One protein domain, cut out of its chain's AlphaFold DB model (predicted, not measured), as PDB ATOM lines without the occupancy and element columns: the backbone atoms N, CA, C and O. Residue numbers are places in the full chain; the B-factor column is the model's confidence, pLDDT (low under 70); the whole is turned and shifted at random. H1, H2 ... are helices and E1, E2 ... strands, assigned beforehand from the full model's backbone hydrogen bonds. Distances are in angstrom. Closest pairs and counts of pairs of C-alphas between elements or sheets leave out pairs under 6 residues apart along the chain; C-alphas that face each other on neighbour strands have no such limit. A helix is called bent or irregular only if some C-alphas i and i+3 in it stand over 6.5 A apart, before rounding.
ATOM      1  N   SER A   2      12.999  20.812  43.201       77.81
ATOM      2  CA  SER A   2      12.111  21.718  42.452       77.81
ATOM      3  C   SER A   2      10.642  21.537  42.859       77.81
ATOM      4  O   SER A   2      10.224  20.424  43.184       77.81
ATOM      5  N   LYS A   3       9.845  22.616  42.803       81.38
ATOM      6  CA  LYS A   3       8.394  22.600  43.098       81.38
ATOM      7  C   LYS A   3       7.658  21.482  42.347       81.38
ATOM      8  O   LYS A   3       6.824  20.800  42.926       81.38
ATOM      9  N   ARG A   4       8.063  21.209  41.100       83.25
ATOM     10  CA  ARG A   4       7.510  20.144  40.248       83.25
ATOM     11  C   ARG A   4       7.635  18.743  40.862       83.25
ATOM     12  O   ARG A   4       6.716  17.946  40.725       83.25
ATOM     13  N   ARG A   5       8.739  18.437  41.558       84.50
ATOM     14  CA  ARG A   5       8.924  17.132  42.226       84.50
ATOM     15  C   ARG A   5       7.984  16.962  43.421       84.50
ATOM     16  O   ARG A   5       7.442  15.880  43.609       84.50
ATOM     17  N   TRP A   6       7.755  18.032  44.181       86.38
ATOM     18  CA  TRP A   6       6.813  18.030  45.302       86.38
ATOM     19  C   TRP A   6       5.366  17.865  44.844       86.38
ATOM     20  O   TRP A   6       4.635  17.073  45.427       86.38
ATOM     21  N   THR A   7       4.970  18.542  43.762       88.00
ATOM     22  CA  THR A   7       3.624  18.396  43.193       88.00
ATOM     23  C   THR A   7       3.359  16.967  42.720       88.00
ATOM     24  O   THR A   7       2.307  16.418  43.022       88.00
ATOM     25  N   ILE A   8       4.323  16.341  42.033       90.56
ATOM     26  CA  ILE A   8       4.187  14.949  41.572       90.56
ATOM     27  C   ILE A   8       4.038  13.995  42.761       90.56
ATOM     28  O   ILE A   8       3.118  13.185  42.764       90.56
ATOM     29  N   LEU A   9       4.879  14.125  43.794       89.69
ATOM     30  CA  LEU A   9       4.783  13.293  45.001       89.69
ATOM     31  C   LEU A   9       3.419  13.428  45.688       89.69
ATOM     32  O   LEU A   9       2.825  12.426  46.073       89.69
ATOM     33  N   LEU A  10       2.904  14.652  45.806       90.81
ATOM     34  CA  LEU A  10       1.627  14.914  46.465       90.81
ATOM     35  C   LEU A  10       0.450  14.310  45.680       90.81
ATOM     36  O   LEU A  10      -0.419  13.677  46.274       90.81
ATOM     37  N   ILE A  11       0.467  14.417  44.346       92.31
ATOM     38  CA  ILE A  11      -0.523  13.765  43.473       92.31
ATOM     39  C   ILE A  11      -0.450  12.241  43.611       92.31
ATOM     40  O   ILE A  11      -1.488  11.598  43.754       92.31
ATOM     41  N   SER A  12       0.750  11.654  43.614       90.50
ATOM     42  CA  SER A  12       0.920  10.204  43.770       90.50
ATOM     43  C   SER A  12       0.395   9.695  45.114       90.50
ATOM     44  O   SER A  12      -0.262   8.657  45.150       90.50
ATOM     45  N   VAL A  13       0.629  10.429  46.206       91.50
ATOM     46  CA  VAL A  13       0.105  10.076  47.536       91.50
ATOM     47  C   VAL A  13      -1.421  10.157  47.568       91.50
ATOM     48  O   VAL A  13      -2.063   9.235  48.065       91.50
ATOM     49  N   ILE A  14      -2.015  11.210  46.995       91.56
ATOM     50  CA  ILE A  14      -3.477  11.350  46.920       91.56
ATOM     51  C   ILE A  14      -4.086  10.227  46.075       91.56
ATOM     52  O   ILE A  14      -5.064   9.616  46.495       91.56
ATOM     53  N   ALA A  15      -3.494   9.909  44.921       90.12
ATOM     54  CA  ALA A  15      -3.963   8.824  44.063       90.12
ATOM     55  C   ALA A  15      -3.882   7.461  44.770       90.12
ATOM     56  O   ALA A  15      -4.840   6.691  44.732       90.12
ATOM     57  N   ALA A  16      -2.780   7.179  45.472       90.38
ATOM     58  CA  ALA A  16      -2.627   5.953  46.253       90.38
ATOM     59  C   ALA A  16      -3.640   5.873  47.411       90.38
ATOM     60  O   ALA A  16      -4.234   4.819  47.634       90.38
ATOM     61  N   ALA A  17      -3.886   6.984  48.111       89.00
ATOM     62  CA  ALA A  17      -4.887   7.054  49.173       89.00
ATOM     63  C   ALA A  17      -6.313   6.855  48.633       89.00
ATOM     64  O   ALA A  17      -7.091   6.111  49.227       89.00
ATOM     65  N   ALA A  18      -6.640   7.461  47.488       88.12
ATOM     66  CA  ALA A  18      -7.932   7.305  46.827       88.12
ATOM     67  C   ALA A  18      -8.168   5.861  46.362       88.12
ATOM     68  O   ALA A  18      -9.239   5.312  46.609       88.12
ATOM     69  N   LEU A  19      -7.161   5.213  45.767       87.81
ATOM     70  CA  LEU A  19      -7.227   3.797  45.389       87.81
ATOM     71  C   LEU A  19      -7.358   2.883  46.614       87.81
ATOM     72  O   LEU A  19      -8.159   1.952  46.600       87.81
ATOM     73  N   GLY A  20      -6.624   3.166  47.694       87.56
ATOM     74  CA  GLY A  20      -6.737   2.424  48.951       87.56
ATOM     75  C   GLY A  20      -8.123   2.554  49.594       87.56
ATOM     76  O   GLY A  20      -8.673   1.566  50.085       87.56
ATOM     77  N   LEU A  21      -8.716   3.751  49.556       86.31
ATOM     78  CA  LEU A  21     -10.068   4.000  50.056       86.31
ATOM     79  C   LEU A  21     -11.125   3.328  49.169       86.31
ATOM     80  O   LEU A  21     -11.999   2.641  49.689       86.31
ATOM     81  N   ALA A  22     -11.009   3.456  47.845       81.75
ATOM     82  CA  ALA A  22     -11.888   2.784  46.891       81.75
ATOM     83  C   ALA A  22     -11.836   1.261  47.066       81.75
ATOM     84  O   ALA A  22     -12.879   0.619  47.134       81.75
ATOM     85  N   GLY A  23     -10.643   0.687  47.250       82.12
ATOM     86  CA  GLY A  23     -10.478  -0.729  47.569       82.12
ATOM     87  C   GLY A  23     -11.222  -1.131  48.844       82.12
ATOM     88  O   GLY A  23     -11.953  -2.115  48.843       82.12
ATOM     89  N   ARG A  24     -11.123  -0.341  49.921       81.69
ATOM     90  CA  ARG A  24     -11.843  -0.621  51.176       81.69
ATOM     91  C   ARG A  24     -13.358  -0.468  51.086       81.69
ATOM     92  O   ARG A  24     -14.050  -1.119  51.855       81.69
ATOM     93  N   VAL A  25     -13.871   0.384  50.204       83.00
ATOM     94  CA  VAL A  25     -15.317   0.632  50.087       83.00
ATOM     95  C   VAL A  25     -15.971  -0.300  49.067       83.00
ATOM     96  O   VAL A  25     -17.090  -0.745  49.288       83.00
ATOM     97  N   ILE A  26     -15.285  -0.625  47.969       80.44
ATOM     98  CA  ILE A  26     -15.849  -1.384  46.842       80.44
ATOM     99  C   ILE A  26     -15.609  -2.890  46.986       80.44
ATOM    100  O   ILE A  26     -16.488  -3.685  46.662       80.44
ATOM    101  N   VAL A  27     -14.440  -3.312  47.479       79.75
ATOM    102  CA  VAL A  27     -14.111  -4.747  47.553       79.75
ATOM    103  C   VAL A  27     -15.019  -5.499  48.532       79.75
ATOM    104  O   VAL A  27     -15.505  -6.557  48.141       79.75
ATOM    105  N   PRO A  28     -15.321  -5.002  49.751       85.88
ATOM    106  CA  PRO A  28     -16.192  -5.728  50.673       85.88
ATOM    107  C   PRO A  28     -17.603  -6.020  50.141       85.88
ATOM    108  O   PRO A  28     -18.004  -7.179  50.232       85.88
ATOM    109  N   PRO A  29     -18.361  -5.066  49.558       81.81
ATOM    110  CA  PRO A  29     -19.688  -5.369  49.025       81.81
ATOM    111  C   PRO A  29     -19.637  -6.306  47.811       81.81
ATOM    112  O   PRO A  29     -20.489  -7.181  47.703       81.81
ATOM    113  N   LEU A  30     -18.628  -6.190  46.935       83.06
ATOM    114  CA  LEU A  30     -18.457  -7.132  45.819       83.06
ATOM    115  C   LEU A  30     -18.120  -8.542  46.309       83.06
ATOM    116  O   LEU A  30     -18.681  -9.518  45.817       83.06
ATOM    117  N   TYR A  31     -17.224  -8.652  47.291       82.31
ATOM    118  CA  TYR A  31     -16.870  -9.930  47.898       82.31
ATOM    119  C   TYR A  31     -18.075 -10.558  48.602       82.31
ATOM    120  O   TYR A  31     -18.347 -11.736  48.400       82.31
ATOM    121  N   PHE A  32     -18.835  -9.759  49.355       80.31
ATOM    122  CA  PHE A  32     -20.070 -10.191  50.001       80.31
ATOM    123  C   PHE A  32     -21.092 -10.709  48.981       80.31
ATOM    124  O   PHE A  32     -21.597 -11.822  49.129       80.31
ATOM    125  N   ALA A  33     -21.342  -9.953  47.906       82.88
ATOM    126  CA  ALA A  33     -22.240 -10.367  46.830       82.88
ATOM    127  C   ALA A  33     -21.780 -11.679  46.174       82.88
ATOM    128  O   ALA A  33     -22.583 -12.591  45.995       82.88
ATOM    129  N   TYR A  34     -20.481 -11.811  45.888       83.88
ATOM    130  CA  TYR A  34     -19.904 -13.039  45.342       83.88
ATOM    131  C   TYR A  34     -20.090 -14.240  46.282       83.88
ATOM    132  O   TYR A  34     -20.498 -15.313  45.840       83.88
ATOM    133  N   THR A  35     -19.823 -14.073  47.582       84.69
ATOM    134  CA  THR A  35     -19.979 -15.157  48.562       84.69
ATOM    135  C   THR A  35     -21.432 -15.580  48.730       84.69
ATOM    136  O   THR A  35     -21.700 -16.776  48.795       84.69
ATOM    137  N   MET A  36     -22.362 -14.621  48.742       82.44
ATOM    138  CA  MET A  36     -23.797 -14.899  48.819       82.44
ATOM    139  C   MET A  36     -24.262 -15.672  47.589       82.44
ATOM    140  O   MET A  36     -24.878 -16.721  47.732       82.44
ATOM    141  N   HIS A  37     -23.903 -15.209  46.389       83.56
ATOM    142  CA  HIS A  37     -24.276 -15.883  45.148       83.56
ATOM    143  C   HIS A  37     -23.762 -17.325  45.115       83.56
ATOM    144  O   HIS A  37     -24.526 -18.251  44.874       83.56
ATOM    145  N   ARG A  38     -22.497 -17.542  45.491       85.62
ATOM    146  CA  ARG A  38     -21.922 -18.890  45.554       85.62
ATOM    147  C   ARG A  38     -22.643 -19.804  46.551       85.62
ATOM    148  O   ARG A  38     -22.857 -20.972  46.253       85.62
ATOM    149  N   GLN A  39     -23.008 -19.293  47.727       86.25
ATOM    150  CA  GLN A  39     -23.769 -20.069  48.713       86.25
ATOM    151  C   GLN A  39     -25.163 -20.440  48.194       86.25
ATOM    152  O   GLN A  39     -25.639 -21.542  48.464       86.25
ATOM    153  N   MET A  40     -25.803 -19.538  47.448       87.81
ATOM    154  CA  MET A  40     -27.103 -19.787  46.831       87.81
ATOM    155  C   MET A  40     -27.001 -20.850  45.739       87.81
ATOM    156  O   MET A  40     -27.729 -21.834  45.822       87.81
ATOM    157  N   ASP A  41     -26.036 -20.734  44.825       89.25
ATOM    158  CA  ASP A  41     -25.762 -21.740  43.790       89.25
ATOM    159  C   ASP A  41     -25.516 -23.132  44.390       89.25
ATOM    160  O   ASP A  41     -26.025 -24.144  43.903       89.25
ATOM    161  N   ASP A  42     -24.709 -23.210  45.453       90.31
ATOM    162  CA  ASP A  42     -24.389 -24.481  46.103       90.31
ATOM    163  C   ASP A  42     -25.636 -25.110  46.747       90.31
ATOM    164  O   ASP A  42     -25.833 -26.327  46.658       90.31
ATOM    165  N   LYS A  43     -26.509 -24.289  47.343       91.75
ATOM    166  CA  LYS A  43     -27.772 -24.729  47.954       91.75
ATOM    167  C   LYS A  43     -28.807 -25.130  46.902       91.75
ATOM    168  O   LYS A  43     -29.504 -26.130  47.068       91.75
ATOM    169  N   GLU A  44     -28.858 -24.415  45.787       93.62
ATOM    170  CA  GLU A  44     -29.699 -24.748  44.640       93.62
ATOM    171  C   GLU A  44     -29.293 -26.098  44.035       93.62
ATOM    172  O   GLU A  44     -30.126 -26.997  43.896       93.62
ATOM    173  N   ARG A  45     -27.992 -26.315  43.792       94.25
ATOM    174  CA  ARG A  45     -27.467 -27.620  43.348       94.25
ATOM    175  C   ARG A  45     -27.718 -28.725  44.368       94.25
ATOM    176  O   ARG A  45     -27.992 -29.863  43.979       94.25
ATOM    177  N   GLN A  46     -27.628 -28.427  45.665       93.88
ATOM    178  CA  GLN A  46     -27.951 -29.391  46.716       93.88
ATOM    179  C   GLN A  46     -29.406 -29.868  46.595       93.88
ATOM    180  O   GLN A  46     -29.635 -31.080  46.573       93.88
ATOM    181  N   LEU A  47     -30.363 -28.945  46.459       94.31
ATOM    182  CA  LEU A  47     -31.781 -29.274  46.277       94.31
ATOM    183  C   LEU A  47     -32.064 -29.969  44.941       94.31
ATOM    184  O   LEU A  47     -32.914 -30.852  44.873       94.31
ATOM    185  N   LEU A  48     -31.359 -29.612  43.871       94.81
ATOM    186  CA  LEU A  48     -31.598 -30.188  42.550       94.81
ATOM    187  C   LEU A  48     -30.999 -31.579  42.360       94.81
ATOM    188  O   LEU A  48     -31.587 -32.390  41.650       94.81
ATOM    189  N   TYR A  49     -29.834 -31.854  42.946       95.06
ATOM    190  CA  TYR A  49     -29.023 -33.005  42.534       95.06
ATOM    191  C   TYR A  49     -28.587 -33.916  43.675       95.06
ATOM    192  O   TYR A  49     -28.169 -35.043  43.418       95.06
ATOM    193  N   ARG A  50     -28.646 -33.454  44.929       94.38
ATOM    194  CA  ARG A  50     -28.060 -34.186  46.066       94.38
ATOM    195  C   ARG A  50     -29.085 -34.745  47.042       94.38
ATOM    196  O   ARG A  50     -28.712 -35.528  47.910       94.38
ATOM    197  N   ILE A  51     -30.354 -34.371  46.903       94.06
ATOM    198  CA  ILE A  51     -31.445 -34.911  47.714       94.06
ATOM    199  C   ILE A  51     -32.219 -35.982  46.945       94.06
ATOM    200  O   ILE A  51     -32.373 -35.921  45.728       94.06
ATOM    201  N   ASN A  52     -32.745 -36.967  47.670       96.06
ATOM    202  CA  ASN A  52     -33.706 -37.902  47.104       96.06
ATOM    203  C   ASN A  52     -35.084 -37.230  47.073       96.06
ATOM    204  O   ASN A  52     -35.772 -37.179  48.094       96.06
ATOM    205  N   HIS A  53     -35.490 -36.725  45.906       96.31
ATOM    206  CA  HIS A  53     -36.732 -35.960  45.762       96.31
ATOM    207  C   HIS A  53     -37.982 -36.739  46.152       96.31
ATOM    208  O   HIS A  53     -38.920 -36.141  46.661       96.31
ATOM    209  N   LYS A  54     -38.001 -38.065  45.977       95.50
ATOM    210  CA  LYS A  54     -39.153 -38.890  46.359       95.50
ATOM    211  C   LYS A  54     -39.326 -38.942  47.877       95.50
ATOM    212  O   LYS A  54     -40.436 -38.768  48.371       95.50
ATOM    213  N   VAL A  55     -38.232 -39.171  48.606       95.81
ATOM    214  CA  VAL A  55     -38.246 -39.180  50.079       95.81
ATOM    215  C   VAL A  55     -38.568 -37.784  50.599       95.81
ATOM    216  O   VAL A  55     -39.464 -37.625  51.421       95.81
ATOM    217  N   PHE A  56     -37.910 -36.764  50.051       96.69
ATOM    218  CA  PHE A  56     -38.136 -35.379  50.446       96.69
ATOM    219  C   PHE A  56     -39.582 -34.926  50.203       96.69
ATOM    220  O   PHE A  56     -40.197 -34.315  51.074       96.69
ATOM    221  N   ALA A  57     -40.166 -35.287  49.059       96.69
ATOM    222  CA  ALA A  57     -41.564 -35.005  48.773       96.69
ATOM    223  C   ALA A  57     -42.509 -35.720  49.743       96.69
ATOM    224  O   ALA A  57     -43.485 -35.118  50.177       96.69
ATOM    225  N   SER A  58     -42.215 -36.967  50.123       96.19
ATOM    226  CA  SER A  58     -42.993 -37.680  51.140       96.19
ATOM    227  C   SER A  58     -42.996 -36.931  52.475       96.19
ATOM    228  O   SER A  58     -44.058 -36.747  53.063       96.19
ATOM    229  N   GLU A  59     -41.835 -36.453  52.930       96.75
ATOM    230  CA  GLU A  59     -41.723 -35.670  54.167       96.75
ATOM    231  C   GLU A  59     -42.512 -34.358  54.088       96.75
ATOM    232  O   GLU A  59     -43.271 -34.026  55.000       96.75
ATOM    233  N   LEU A  60     -42.416 -33.639  52.967       97.75
ATOM    234  CA  LEU A  60     -43.181 -32.412  52.751       97.75
ATOM    235  C   LEU A  60     -44.695 -32.665  52.729       97.75
ATOM    236  O   LEU A  60     -45.453 -31.903  53.328       97.75
ATOM    237  N   ARG A  61     -45.153 -33.752  52.097       96.88
ATOM    238  CA  ARG A  61     -46.574 -34.142  52.092       96.88
ATOM    239  C   ARG A  61     -47.057 -34.526  53.492       96.88
ATOM    240  O   ARG A  61     -48.155 -34.135  53.880       96.88
ATOM    241  N   ASN A  62     -46.243 -35.242  54.268       96.75
ATOM    242  CA  ASN A  62     -46.545 -35.568  55.663       96.75
ATOM    243  C   ASN A  62     -46.671 -34.301  56.515       96.75
ATOM    244  O   ASN A  62     -47.647 -34.148  57.251       96.75
ATOM    245  N   PHE A  63     -45.730 -33.369  56.364       97.44
ATOM    246  CA  PHE A  63     -45.780 -32.073  57.032       97.44
ATOM    247  C   PHE A  63     -47.037 -31.285  56.637       97.44
ATOM    248  O   PHE A  63     -47.747 -30.788  57.509       97.44
ATOM    249  N   ALA A  64     -47.373 -31.237  55.346       96.88
ATOM    250  CA  ALA A  64     -48.575 -30.572  54.857       96.88
ATOM    251  C   ALA A  64     -49.869 -31.200  55.408       96.88
ATOM    252  O   ALA A  64     -50.772 -30.467  55.814       96.88
ATOM    253  N   ASN A  65     -49.953 -32.535  55.480       96.25
ATOM    254  CA  ASN A  65     -51.071 -33.268  56.096       96.25
ATOM    255  C   ASN A  65     -51.241 -32.934  57.577       96.25
ATOM    256  O   ASN A  65     -52.361 -32.681  58.008       96.25
ATOM    257  N   ALA A  66     -50.147 -32.853  58.334       95.00
ATOM    258  CA  ALA A  66     -50.195 -32.504  59.753       95.00
ATOM    259  C   ALA A  66     -50.714 -31.078  60.029       95.00
ATOM    260  O   ALA A  66     -51.076 -30.782  61.165       95.00
ATOM    261  N   HIS A  67     -50.752 -30.215  59.010       93.06
ATOM    262  CA  HIS A  67     -51.160 -28.819  59.138       93.06
ATOM    263  C   HIS A  67     -52.416 -28.558  58.300       93.06
ATOM    264  O   HIS A  67     -53.534 -28.776  58.761       93.06
ATOM    265  N   ARG A  68     -52.252 -28.142  57.045       93.62
ATOM    266  CA  ARG A  68     -53.365 -27.654  56.227       93.62
ATOM    267  C   ARG A  68     -54.116 -28.734  55.470       93.62
ATOM    268  O   ARG A  68     -55.310 -28.607  55.220       93.62
ATOM    269  N   TRP A  69     -53.442 -29.789  55.019       93.81
ATOM    270  CA  TRP A  69     -54.052 -30.687  54.040       93.81
ATOM    271  C   TRP A  69     -55.143 -31.588  54.617       93.81
ATOM    272  O   TRP A  69     -56.071 -31.934  53.877       93.81
ATOM    273  N   SER A  70     -55.057 -31.927  55.905       90.75
ATOM    274  CA  SER A  70     -56.115 -32.633  56.635       90.75
ATOM    275  C   SER A  70     -57.216 -31.705  57.155       90.75
ATOM    276  O   SER A  70     -58.315 -32.180  57.427       90.75
ATOM    277  N   PHE A  71     -56.960 -30.394  57.226       86.88
ATOM    278  CA  PHE A  71     -57.920 -29.378  57.660       86.88
ATOM    279  C   PHE A  71     -57.943 -28.203  56.668       86.88
ATOM    280  O   PHE A  71     -57.493 -27.107  57.002       86.88
ATOM    281  N   PRO A  72     -58.417 -28.417  55.423       76.75
ATOM    282  CA  PRO A  72     -58.349 -27.386  54.397       76.75
ATOM    283  C   PRO A  72     -59.137 -26.155  54.840       76.75
ATOM    284  O   PRO A  72     -60.312 -26.259  55.196       76.75
ATOM    285  N   HIS A  73     -58.503 -24.986  54.809       78.75
ATOM    286  CA  HIS A  73     -59.216 -23.741  55.061       78.75
ATOM    287  C   HIS A  73     -60.005 -23.330  53.814       78.75
ATOM    288  O   HIS A  73     -59.533 -23.502  52.687       78.75
ATOM    289  N   GLU A  74     -61.176 -22.725  54.028       76.44
ATOM    290  CA  GLU A  74     -62.015 -22.168  52.956       76.44
ATOM    291  C   GLU A  74     -61.345 -20.996  52.219       76.44
ATOM    292  O   GLU A  74     -61.749 -20.657  51.112       76.44
ATOM    293  N   SER A  75     -60.323 -20.370  52.813       78.69
ATOM    294  CA  SER A  75     -59.584 -19.275  52.187       78.69
ATOM    295  C   SER A  75     -58.457 -19.777  51.283       78.69
ATOM    296  O   SER A  75     -57.754 -20.730  51.621       78.69
ATOM    297  N   ASP A  76     -58.189 -19.052  50.194       77.00
ATOM    298  CA  ASP A  76     -57.081 -19.308  49.251       77.00
ATOM    299  C   ASP A  76     -55.679 -18.985  49.821       77.00
ATOM    300  O   ASP A  76     -54.703 -18.832  49.087       77.00
ATOM    301  N   GLY A  77     -55.568 -18.833  51.142       88.25
ATOM    302  CA  GLY A  77     -54.312 -18.543  51.821       88.25
ATOM    303  C   GLY A  77     -53.369 -19.746  51.915       88.25
ATOM    304  O   GLY A  77     -53.618 -20.833  51.390       88.25
ATOM    305  N   PHE A  78     -52.285 -19.542  52.653       94.06
ATOM    306  CA  PHE A  78     -51.321 -20.578  52.993       94.06
ATOM    307  C   PHE A  78     -50.898 -20.456  54.452       94.06
ATOM    308  O   PHE A  78     -50.881 -19.361  55.020       94.06
ATOM    309  N   ASP A  79     -50.504 -21.582  55.029       94.81
ATOM    310  CA  ASP A  79     -49.868 -21.613  56.338       94.81
ATOM    311  C   ASP A  79     -48.373 -21.345  56.142       94.81
ATOM    312  O   ASP A  79     -47.760 -21.872  55.210       94.81
ATOM    313  N   TYR A  80     -47.793 -20.492  56.983       94.75
ATOM    314  CA  TYR A  80     -46.436 -19.973  56.817       94.75
ATOM    315  C   TYR A  80     -45.535 -20.428  57.964       94.75
ATOM    316  O   TYR A  80     -45.824 -20.138  59.125       94.75
ATOM    317  N   PHE A  81     -44.406 -21.055  57.632       96.62
ATOM    318  CA  PHE A  81     -43.425 -21.544  58.602       96.62
ATOM    319  C   PHE A  81     -42.016 -21.074  58.237       96.62
ATOM    320  O   PHE A  81     -41.621 -21.087  57.071       96.62
ATOM    321  N   ARG A  82     -41.229 -20.684  59.243       94.88
ATOM    322  CA  ARG A  82     -39.794 -20.370  59.090       94.88
ATOM    323  C   ARG A  82     -38.950 -21.554  59.546       94.88
ATOM    324  O   ARG A  82     -39.403 -22.328  60.382       94.88
ATOM    325  N   ALA A  83     -37.689 -21.635  59.119       91.88
ATOM    326  CA  ALA A  83     -36.755 -22.644  59.636       91.88
ATOM    327  C   ALA A  83     -36.599 -22.622  61.169       91.88
ATOM    328  O   ALA A  83     -36.287 -23.641  61.775       91.88
ATOM    329  N   THR A  84     -36.820 -21.479  61.823       93.81
ATOM    330  CA  THR A  84     -36.745 -21.365  63.289       93.81
ATOM    331  C   THR A  84     -38.026 -21.792  64.004       93.81
ATOM    332  O   THR A  84     -38.058 -21.781  65.234       93.81
ATOM    333  N   ASP A  85     -39.095 -22.109  63.272       95.12
ATOM    334  CA  ASP A  85     -40.360 -22.529  63.862       95.12
ATOM    335  C   ASP A  85     -40.207 -23.931  64.484       95.12
ATOM    336  O   ASP A  85     -39.738 -24.854  63.809       95.12
ATOM    337  N   PRO A  86     -40.568 -24.120  65.769       94.19
ATOM    338  CA  PRO A  86     -40.437 -25.410  66.442       94.19
ATOM    339  C   PRO A  86     -41.318 -26.510  65.836       94.19
ATOM    340  O   PRO A  86     -41.014 -27.686  66.036       94.19
ATOM    341  N   ASN A  87     -42.374 -26.154  65.100       95.25
ATOM    342  CA  ASN A  87     -43.257 -27.117  64.444       95.25
ATOM    343  C   ASN A  87     -42.629 -27.720  63.185       95.25
ATOM    344  O   ASN A  87     -43.066 -28.777  62.736       95.25
ATOM    345  N   VAL A  88     -41.592 -27.093  62.617       96.50
ATOM    346  CA  VAL A  88     -40.897 -27.638  61.448       96.50
ATOM    347  C   VAL A  88     -39.993 -28.801  61.894       96.50
ATOM    348  O   VAL A  88     -39.140 -28.625  62.774       96.50
ATOM    349  N   PRO A  89     -40.126 -30.001  61.294       95.19
ATOM    350  CA  PRO A  89     -39.289 -31.154  61.606       95.19
ATOM    351  C   PRO A  89     -37.787 -30.837  61.518       95.19
ATOM    352  O   PRO A  89     -37.382 -30.080  60.631       95.19
ATOM    353  N   PRO A  90     -36.938 -31.407  62.400       94.25
ATOM    354  CA  PRO A  90     -35.493 -31.167  62.388       94.25
ATOM    355  C   PRO A  90     -34.842 -31.371  61.016       94.25
ATOM    356  O   PRO A  90     -34.000 -30.568  60.629       94.25
ATOM    357  N   ASP A  91     -35.275 -32.379  60.260       92.38
ATOM    358  CA  ASP A  91     -34.708 -32.697  58.946       92.38
ATOM    359  C   ASP A  91     -35.029 -31.622  57.899       92.38
ATOM    360  O   ASP A  91     -34.159 -31.228  57.123       92.38
ATOM    361  N   LEU A  92     -36.250 -31.073  57.922       94.44
ATOM    362  CA  LEU A  92     -36.617 -29.937  57.072       94.44
ATOM    363  C   LEU A  92     -35.891 -28.660  57.515       94.44
ATOM    364  O   LEU A  92     -35.456 -27.883  56.669       94.44
ATOM    365  N   ARG A  93     -35.698 -28.457  58.827       94.81
ATOM    366  CA  ARG A  93     -34.917 -27.328  59.364       94.81
ATOM    367  C   ARG A  93     -33.436 -27.409  59.009       94.81
ATOM    368  O   ARG A  93     -32.828 -26.373  58.776       94.81
ATOM    369  N   ALA A  94     -32.857 -28.607  58.944       92.38
ATOM    370  CA  ALA A  94     -31.441 -28.812  58.631       92.38
ATOM    371  C   ALA A  94     -31.067 -28.362  57.208       92.38
ATOM    372  O   ALA A  94     -29.911 -28.040  56.945       92.38
ATOM    373  N   LEU A  95     -32.047 -28.308  56.302       92.31
ATOM    374  CA  LEU A  95     -31.897 -27.754  54.955       92.31
ATOM    375  C   LEU A  95     -32.023 -26.219  54.917       92.31
ATOM    376  O   LEU A  95     -31.818 -25.612  53.865       92.31
ATOM    377  N   ASP A  96     -32.314 -25.595  56.062       92.75
ATOM    378  CA  ASP A  96     -32.343 -24.148  56.279       92.75
ATOM    379  C   ASP A  96     -33.258 -23.400  55.278       92.75
ATOM    380  O   ASP A  96     -32.796 -22.546  54.519       92.75
ATOM    381  N   PRO A  97     -34.560 -23.733  55.194       94.62
ATOM    382  CA  PRO A  97     -35.481 -23.017  54.319       94.62
ATOM    383  C   PRO A  97     -35.647 -21.564  54.761       94.62
ATOM    384  O   PRO A  97     -35.783 -21.258  55.946       94.62
ATOM    385  N   SER A  98     -35.763 -20.670  53.790       93.50
ATOM    386  CA  SER A  98     -36.194 -19.296  54.044       93.50
ATOM    387  C   SER A  98     -37.652 -19.285  54.507       93.50
ATOM    388  O   SER A  98     -38.012 -18.574  55.448       93.50
ATOM    389  N   VAL A  99     -38.486 -20.116  53.878       94.88
ATOM    390  CA  VAL A  99     -39.886 -20.316  54.251       94.88
ATOM    391  C   VAL A  99     -40.406 -21.659  53.743       94.88
ATOM    392  O   VAL A  99     -40.006 -22.141  52.688       94.88
ATOM    393  N   ILE A 100     -41.344 -22.239  54.489       97.31
ATOM    394  CA  ILE A 100     -42.227 -23.300  54.013       97.31
ATOM    395  C   ILE A 100     -43.655 -22.749  53.977       97.31
ATOM    396  O   ILE A 100     -44.139 -22.224  54.984       97.31
ATOM    397  N   ARG A 101     -44.324 -22.847  52.825       96.62
ATOM    398  CA  ARG A 101     -45.725 -22.432  52.648       96.62
ATOM    399  C   ARG A 101     -46.586 -23.643  52.332       96.62
ATOM    400  O   ARG A 101     -46.304 -24.361  51.377       96.62
ATOM    401  N   VAL A 102     -47.647 -23.861  53.099       97.31
ATOM    402  CA  VAL A 102     -48.590 -24.960  52.857       97.31
ATOM    403  C   VAL A 102     -49.887 -24.382  52.307       97.31
ATOM    404  O   VAL A 102     -50.599 -23.679  53.017       97.31
ATOM    405  N   PHE A 103     -50.191 -24.679  51.046       95.56
ATOM    406  CA  PHE A 103     -51.443 -24.335  50.372       95.56
ATOM    407  C   PHE A 103     -52.421 -25.510  50.445       95.56
ATOM    408  O   PHE A 103     -52.094 -26.590  50.936       95.56
ATOM    409  N   ASN A 104     -53.638 -25.328  49.931       94.50
ATOM    410  CA  ASN A 104     -54.629 -26.404  49.882       94.50
ATOM    411  C   ASN A 104     -54.224 -27.551  48.936       94.50
ATOM    412  O   ASN A 104     -54.575 -28.699  49.202       94.50
ATOM    413  N   ASP A 105     -53.482 -27.256  47.869       94.31
ATOM    414  CA  ASP A 105     -53.142 -28.158  46.760       94.31
ATOM    415  C   ASP A 105     -51.652 -28.536  46.691       94.31
ATOM    416  O   ASP A 105     -51.295 -29.574  46.125       94.31
ATOM    417  N   ARG A 106     -50.782 -27.711  47.278       96.56
ATOM    418  CA  ARG A 106     -49.326 -27.874  47.237       96.56
ATOM    419  C   ARG A 106     -48.649 -27.405  48.522       96.56
ATOM    420  O   ARG A 106     -49.244 -26.722  49.349       96.56
ATOM    421  N   ILE A 107     -47.384 -27.759  48.660       97.94
ATOM    422  CA  ILE A 107     -46.461 -27.230  49.656       97.94
ATOM    423  C   ILE A 107     -45.216 -26.716  48.936       97.94
ATOM    424  O   ILE A 107     -44.683 -27.380  48.049       97.94
ATOM    425  N   GLU A 108     -44.773 -25.523  49.310       97.31
ATOM    426  CA  GLU A 108     -43.576 -24.873  48.787       97.31
ATOM    427  C   GLU A 108     -42.504 -24.869  49.875       97.31
ATOM    428  O   GLU A 108     -42.735 -24.379  50.982       97.31
ATOM    429  N   PHE A 109     -41.338 -25.417  49.558       97.56
ATOM    430  CA  PHE A 109     -40.125 -25.332  50.357       97.56
ATOM    431  C   PHE A 109     -39.170 -24.366  49.657       97.56
ATOM    432  O   PHE A 109     -38.565 -24.721  48.645       97.56
ATOM    433  N   GLU A 110     -39.065 -23.145  50.172       95.69
ATOM    434  CA  GLU A 110     -38.316 -22.048  49.561       95.69
ATOM    435  C   GLU A 110     -36.967 -21.845  50.251       95.69
ATOM    436  O   GLU A 110     -36.858 -21.793  51.480       95.69
ATOM    437  N   CYS A 111     -35.940 -21.648  49.440       93.75
ATOM    438  CA  CYS A 111     -34.621 -21.182  49.816       93.75
ATOM    439  C   CYS A 111     -34.298 -19.868  49.093       93.75
ATOM    440  O   CYS A 111     -34.930 -19.479  48.112       93.75
ATOM    441  N   GLY A 112     -33.277 -19.178  49.600       86.25
ATOM    442  CA  GLY A 112     -32.804 -17.919  49.039       86.25
ATOM    443  C   GLY A 112     -33.394 -16.703  49.744       86.25
ATOM    444  O   GLY A 112     -33.500 -16.681  50.971       86.25
ATOM    445  N   GLY A 113     -33.725 -15.655  48.998       75.25
ATOM    446  CA  GLY A 113     -34.168 -14.393  49.588       75.25
ATOM    447  C   GLY A 113     -34.987 -13.539  48.633       75.25
ATOM    448  O   GLY A 113     -35.336 -13.978  47.547       75.25
ATOM    449  N   ALA A 114     -35.248 -12.293  49.032       68.19
ATOM    450  CA  ALA A 114     -36.177 -11.378  48.358       68.19
ATOM    451  C   ALA A 114     -35.874 -11.054  46.878       68.19
ATOM    452  O   ALA A 114     -36.687 -10.398  46.241       68.19
ATOM    453  N   PHE A 115     -34.712 -11.452  46.358       68.94
ATOM    454  CA  PHE A 115     -34.282 -11.159  44.985       68.94
ATOM    455  C   PHE A 115     -33.906 -12.404  44.172       68.94
ATOM    456  O   PHE A 115     -33.643 -12.285  42.981       68.94
ATOM    457  N   LEU A 116     -33.802 -13.562  44.823       79.50
ATOM    458  CA  LEU A 116     -33.388 -14.829  44.226       79.50
ATOM    459  C   LEU A 116     -34.041 -15.938  45.054       79.50
ATOM    460  O   LEU A 116     -33.418 -16.502  45.960       79.50
ATOM    461  N   SER A 117     -35.329 -16.170  44.817       89.69
ATOM    462  CA  SER A 117     -36.056 -17.275  45.436       89.69
ATOM    463  C   SER A 117     -36.014 -18.514  44.543       89.69
ATOM    464  O   SER A 117     -36.173 -18.452  43.324       89.69
ATOM    465  N   PHE A 118     -35.764 -19.661  45.158       95.31
ATOM    466  CA  PHE A 118     -35.806 -20.957  44.492       95.31
ATOM    467  C   PHE A 118     -36.205 -22.023  45.499       95.31
ATOM    468  O   PHE A 118     -36.125 -21.813  46.707       95.31
ATOM    469  N   GLY A 119     -36.614 -23.194  45.039       96.25
ATOM    470  CA  GLY A 119     -37.034 -24.228  45.964       96.25
ATOM    471  C   GLY A 119     -37.697 -25.417  45.309       96.25
ATOM    472  O   GLY A 119     -37.598 -25.642  44.104       96.25
ATOM    473  N   ILE A 120     -38.384 -26.191  46.140       97.81
ATOM    474  CA  ILE A 120     -39.128 -27.373  45.722       97.81
ATOM    475  C   ILE A 120     -40.604 -27.146  46.020       97.81
ATOM    476  O   ILE A 120     -40.984 -26.853  47.151       97.81
ATOM    477  N   VAL A 121     -41.438 -27.324  45.003       97.69
ATOM    478  CA  VAL A 121     -42.889 -27.389  45.132       97.69
ATOM    479  C   VAL A 121     -43.320 -28.841  45.027       97.69
ATOM    480  O   VAL A 121     -42.945 -29.554  44.093       97.69
ATOM    481  N   VAL A 122     -44.134 -29.277  45.981       98.06
ATOM    482  CA  VAL A 122     -44.730 -30.610  45.983       98.06
ATOM    483  C   VAL A 122     -46.238 -30.476  46.004       98.06
ATOM    484  O   VAL A 122     -46.820 -29.916  46.928       98.06
ATOM    485  N   PHE A 123     -46.877 -31.019  44.982       97.25
ATOM    486  CA  PHE A 123     -48.324 -31.069  44.872       97.25
ATOM    487  C   PHE A 123     -48.868 -32.314  45.579       97.25
ATOM    488  O   PHE A 123     -48.154 -33.317  45.774       97.25
ATOM    489  N   ARG A 124     -50.145 -32.256  45.970       94.31
ATOM    490  CA  ARG A 124     -50.890 -33.451  46.380       94.31
ATOM    491  C   ARG A 124     -50.832 -34.511  45.281       94.31
ATOM    492  O   ARG A 124     -50.736 -34.199  44.096       94.31
ATOM    493  N   GLU A 125     -50.905 -35.772  45.685       91.12
ATOM    494  CA  GLU A 125     -50.888 -36.889  44.743       91.12
ATOM    495  C   GLU A 125     -52.040 -36.787  43.734       91.12
ATOM    496  O   GLU A 125     -53.167 -36.434  44.086       91.12
ATOM    497  N   GLY A 126     -51.740 -37.065  42.464       88.12
ATOM    498  CA  GLY A 126     -52.692 -36.965  41.357       88.12
ATOM    499  C   GLY A 126     -52.911 -35.551  40.806       88.12
ATOM    500  O   GLY A 126     -53.554 -35.412  39.766       88.12
ATOM    501  N   LEU A 127     -52.372 -34.504  41.443       91.06
ATOM    502  CA  LEU A 127     -52.392 -33.157  40.879       91.06
ATOM    503  C   LEU A 127     -51.184 -32.926  39.976       91.06
ATOM    504  O   LEU A 127     -50.036 -33.178  40.346       91.06
ATOM    505  N   ARG A 128     -51.452 -32.380  38.789       85.50
ATOM    506  CA  ARG A 128     -50.395 -31.927  37.893       85.50
ATOM    507  C   ARG A 128     -49.804 -30.633  38.443       85.50
ATOM    508  O   ARG A 128     -50.526 -29.661  38.643       85.50
ATOM    509  N   GLY A 129     -48.500 -30.649  38.681       89.06
ATOM    510  CA  GLY A 129     -47.765 -29.487  39.159       89.06
ATOM    511  C   GLY A 129     -47.228 -28.592  38.047       89.06
ATOM    512  O   GLY A 129     -47.405 -28.862  36.855       89.06
ATOM    513  N   SER A 130     -46.533 -27.540  38.463       91.94
ATOM    514  CA  SER A 130     -45.759 -26.654  37.600       91.94
ATOM    515  C   SER A 130     -44.541 -26.098  38.340       91.94
ATOM    516  O   SER A 130     -44.490 -26.077  39.571       91.94
ATOM    517  N   GLY A 131     -43.547 -25.664  37.567       92.69
ATOM    518  CA  GLY A 131     -42.300 -25.078  38.045       92.69
ATOM    519  C   GLY A 131     -41.290 -24.957  36.906       92.69
ATOM    520  O   GLY A 131     -41.634 -25.145  35.738       92.69
ATOM    521  N   THR A 132     -40.038 -24.673  37.248       95.31
ATOM    522  CA  THR A 132     -38.934 -24.530  36.289       95.31
ATOM    523  C   THR A 132     -38.458 -25.885  35.760       95.31
ATOM    524  O   THR A 132     -38.164 -26.019  34.574       95.31
ATOM    525  N   LYS A 133     -38.395 -26.912  36.618       96.06
ATOM    526  CA  LYS A 133     -37.962 -28.262  36.233       96.06
ATOM    527  C   LYS A 133     -38.739 -29.339  36.974       96.06
ATOM    528  O   LYS A 133     -38.789 -29.340  38.201       96.06
ATOM    529  N   GLU A 134     -39.294 -30.283  36.226       96.38
ATOM    530  CA  GLU A 134     -39.934 -31.467  36.794       96.38
ATOM    531  C   GLU A 134     -38.871 -32.417  37.356       96.38
ATOM    532  O   GLU A 134     -37.880 -32.735  36.691       96.38
ATOM    533  N   LEU A 135     -39.066 -32.851  38.599       95.50
ATOM    534  CA  LEU A 135     -38.173 -33.775  39.305       95.50
ATOM    535  C   LEU A 135     -38.827 -35.145  39.537       95.50
ATOM    536  O   LEU A 135     -38.148 -36.119  39.859       95.50
ATOM    537  N   GLY A 136     -40.145 -35.221  39.376       93.56
ATOM    538  CA  GLY A 136     -40.950 -36.424  39.524       93.56
ATOM    539  C   GLY A 136     -42.436 -36.079  39.574       93.56
ATOM    540  O   GLY A 136     -42.813 -34.912  39.487       93.56
ATOM    541  N   ASP A 137     -43.279 -37.094  39.754       93.19
ATOM    542  CA  ASP A 137     -44.734 -36.922  39.746       93.19
ATOM    543  C   ASP A 137     -45.218 -35.971  40.860       93.19
ATOM    544  O   ASP A 137     -45.106 -36.254  42.062       93.19
ATOM    545  N   GLY A 138     -45.710 -34.803  40.440       94.88
ATOM    546  CA  GLY A 138     -46.123 -33.715  41.326       94.88
ATOM    547  C   GLY A 138     -44.973 -33.042  42.087       94.88
ATOM    548  O   GLY A 138     -45.240 -32.362  43.075       94.88
ATOM    549  N   ILE A 139     -43.714 -33.225  41.672       97.00
ATOM    550  CA  ILE A 139     -42.521 -32.655  42.320       97.00
ATOM    551  C   ILE A 139     -41.794 -31.757  41.327       97.00
ATOM    552  O   ILE A 139     -41.314 -32.212  40.287       97.00
ATOM    553  N   TRP A 140     -41.670 -30.483  41.679       97.69
ATOM    554  CA  TRP A 140     -41.104 -29.467  40.808       97.69
ATOM    555  C   TRP A 140     -40.047 -28.663  41.537       97.69
ATOM    556  O   TRP A 140     -40.240 -28.234  42.668       97.69
ATOM    557  N   PHE A 141     -38.933 -28.429  40.864       97.06
ATOM    558  CA  PHE A 141     -38.035 -27.348  41.214       97.06
ATOM    559  C   PHE A 141     -38.557 -26.048  40.606       97.06
ATOM    560  O   PHE A 141     -38.980 -26.039  39.445       97.06
ATOM    561  N   TYR A 142     -38.495 -24.960  41.364       95.38
ATOM    562  CA  TYR A 142     -38.734 -23.615  40.855       95.38
ATOM    563  C   TYR A 142     -37.551 -22.710  41.177       95.38
ATOM    564  O   TYR A 142     -36.941 -22.826  42.236       95.38
ATOM    565  N   ALA A 143     -37.277 -21.795  40.260       93.88
ATOM    566  CA  ALA A 143     -36.358 -20.683  40.429       93.88
ATOM    567  C   ALA A 143     -37.017 -19.443  39.830       93.88
ATOM    568  O   ALA A 143     -37.573 -19.504  38.731       93.88
ATOM    569  N   GLU A 144     -36.976 -18.336  40.561       89.31
ATOM    570  CA  GLU A 144     -37.595 -17.066  40.171       89.31
ATOM    571  C   GLU A 144     -37.011 -16.495  38.873       89.31
ATOM    572  O   GLU A 144     -37.730 -15.885  38.083       89.31
ATOM    573  N   ASP A 145     -35.730 -16.752  38.606       88.50
ATOM    574  CA  ASP A 145     -35.057 -16.355  37.366       88.50
ATOM    575  C   ASP A 145     -35.318 -17.313  36.185       88.50
ATOM    576  O   ASP A 145     -34.867 -17.067  35.064       88.50
ATOM    577  N   GLY A 146     -36.064 -18.398  36.419       89.81
ATOM    578  CA  GLY A 146     -36.397 -19.410  35.420       89.81
ATOM    579  C   GLY A 146     -35.215 -20.273  34.972       89.81
ATOM    580  O   GLY A 146     -35.350 -21.016  33.998       89.81
ATOM    581  N   THR A 147     -34.065 -20.195  35.645       90.19
ATOM    582  CA  THR A 147     -32.868 -20.949  35.273       90.19
ATOM    583  C   THR A 147     -32.761 -22.277  36.021       90.19
ATOM    584  O   THR A 147     -33.458 -22.543  36.998       90.19
ATOM    585  N   VAL A 148     -31.923 -23.175  35.497       91.38
ATOM    586  CA  VAL A 148     -31.565 -24.431  36.160       91.38
ATOM    587  C   VAL A 148     -30.045 -24.562  36.103       91.38
ATOM    588  O   VAL A 148     -29.499 -24.687  34.999       91.38
ATOM    589  N   PRO A 149     -29.334 -24.568  37.240       89.19
ATOM    590  CA  PRO A 149     -27.891 -24.717  37.256       89.19
ATOM    591  C   PRO A 149     -27.484 -26.120  36.814       89.19
ATOM    592  O   PRO A 149     -28.186 -27.107  37.046       89.19
ATOM    593  N   ASN A 150     -26.301 -26.222  36.214       88.19
ATOM    594  CA  ASN A 150     -25.686 -27.514  35.931       88.19
ATOM    595  C   ASN A 150     -25.275 -28.236  37.238       88.19
ATOM    596  O   ASN A 150     -25.018 -27.545  38.235       88.19
ATOM    597  N   PRO A 151     -25.217 -29.587  37.228       85.31
ATOM    598  CA  PRO A 151     -24.833 -30.411  38.380       85.31
ATOM    599  C   PRO A 151     -23.490 -30.055  39.025       85.31
ATOM    600  O   PRO A 151     -22.559 -29.670  38.282       85.31
TER     601      PRO A 151
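What this domain is: This is residues 2 to 151 of the 151 residues of an uncharacterized protein of Acidobacteria bacterium (UniProt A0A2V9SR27). A compact head, one antiparallel six-stranded sheet with helix H2 across one face, sits at one end of a very long helix, H1. The last part of H1 packs on that same face, while its residues 3 to 35 stick out as an arm that makes the length. The printed part has 150 residues, with named elements in the order H1 H2 E1 H3 E2 E3 E4 E5 E6, mixed helices and strands; the sheet's order is E1 E2 E3 E4 E6 E5. The whole is extended, with a radius of gyration of the C-alphas of 23.8 A and spans of 88 by 31 by 27 A.

Where its parts are: The strands are E1, residues 79 to 81, E2, 99 to 102, E3, 106 to 113, 20.4 A, E4, 116 to 123, 22.1 A, E5, 133 to 136, and E6, 139 to 143, ending at C-alpha 143 (-36.358, -20.683, 40.429). H1, residues 3 to 50, runs 67.5 A from C-alpha 3 (8.394, 22.600, 43.098), with a kink of 28 degrees near residue 27. H2, residues 53 to 69, 19.9 A, is irregular, C-alphas 66 and 69 being 7.1 A apart. H3 is residues 90 to 94.

How they stand to each other: E2, E3 and E4 form a meander, each strand the antiparallel neighbour of the one before; N 101 and O 108 are 2.9 A apart, N 109 and O 120 2.8 A. H1 and H2 on one face make two layers. H2 touches E4, closest C-alphas Ala 57 and Val 122, 6.1 A; H1 touches E3, closest C-alphas Met 40 and Gly 112, 6.4 A. O i to N i+4 pairs are within hydrogen-bond range throughout H3, in 42 of 44 in H1 and 12 of 13 in H2.

The domain as a whole: The C-alphas of Ser 2 and Ser 70, the farthest apart, are 88.4 A apart. The printed part has no cut and no long link; pLDDT is under 70 at residues 114 to 115.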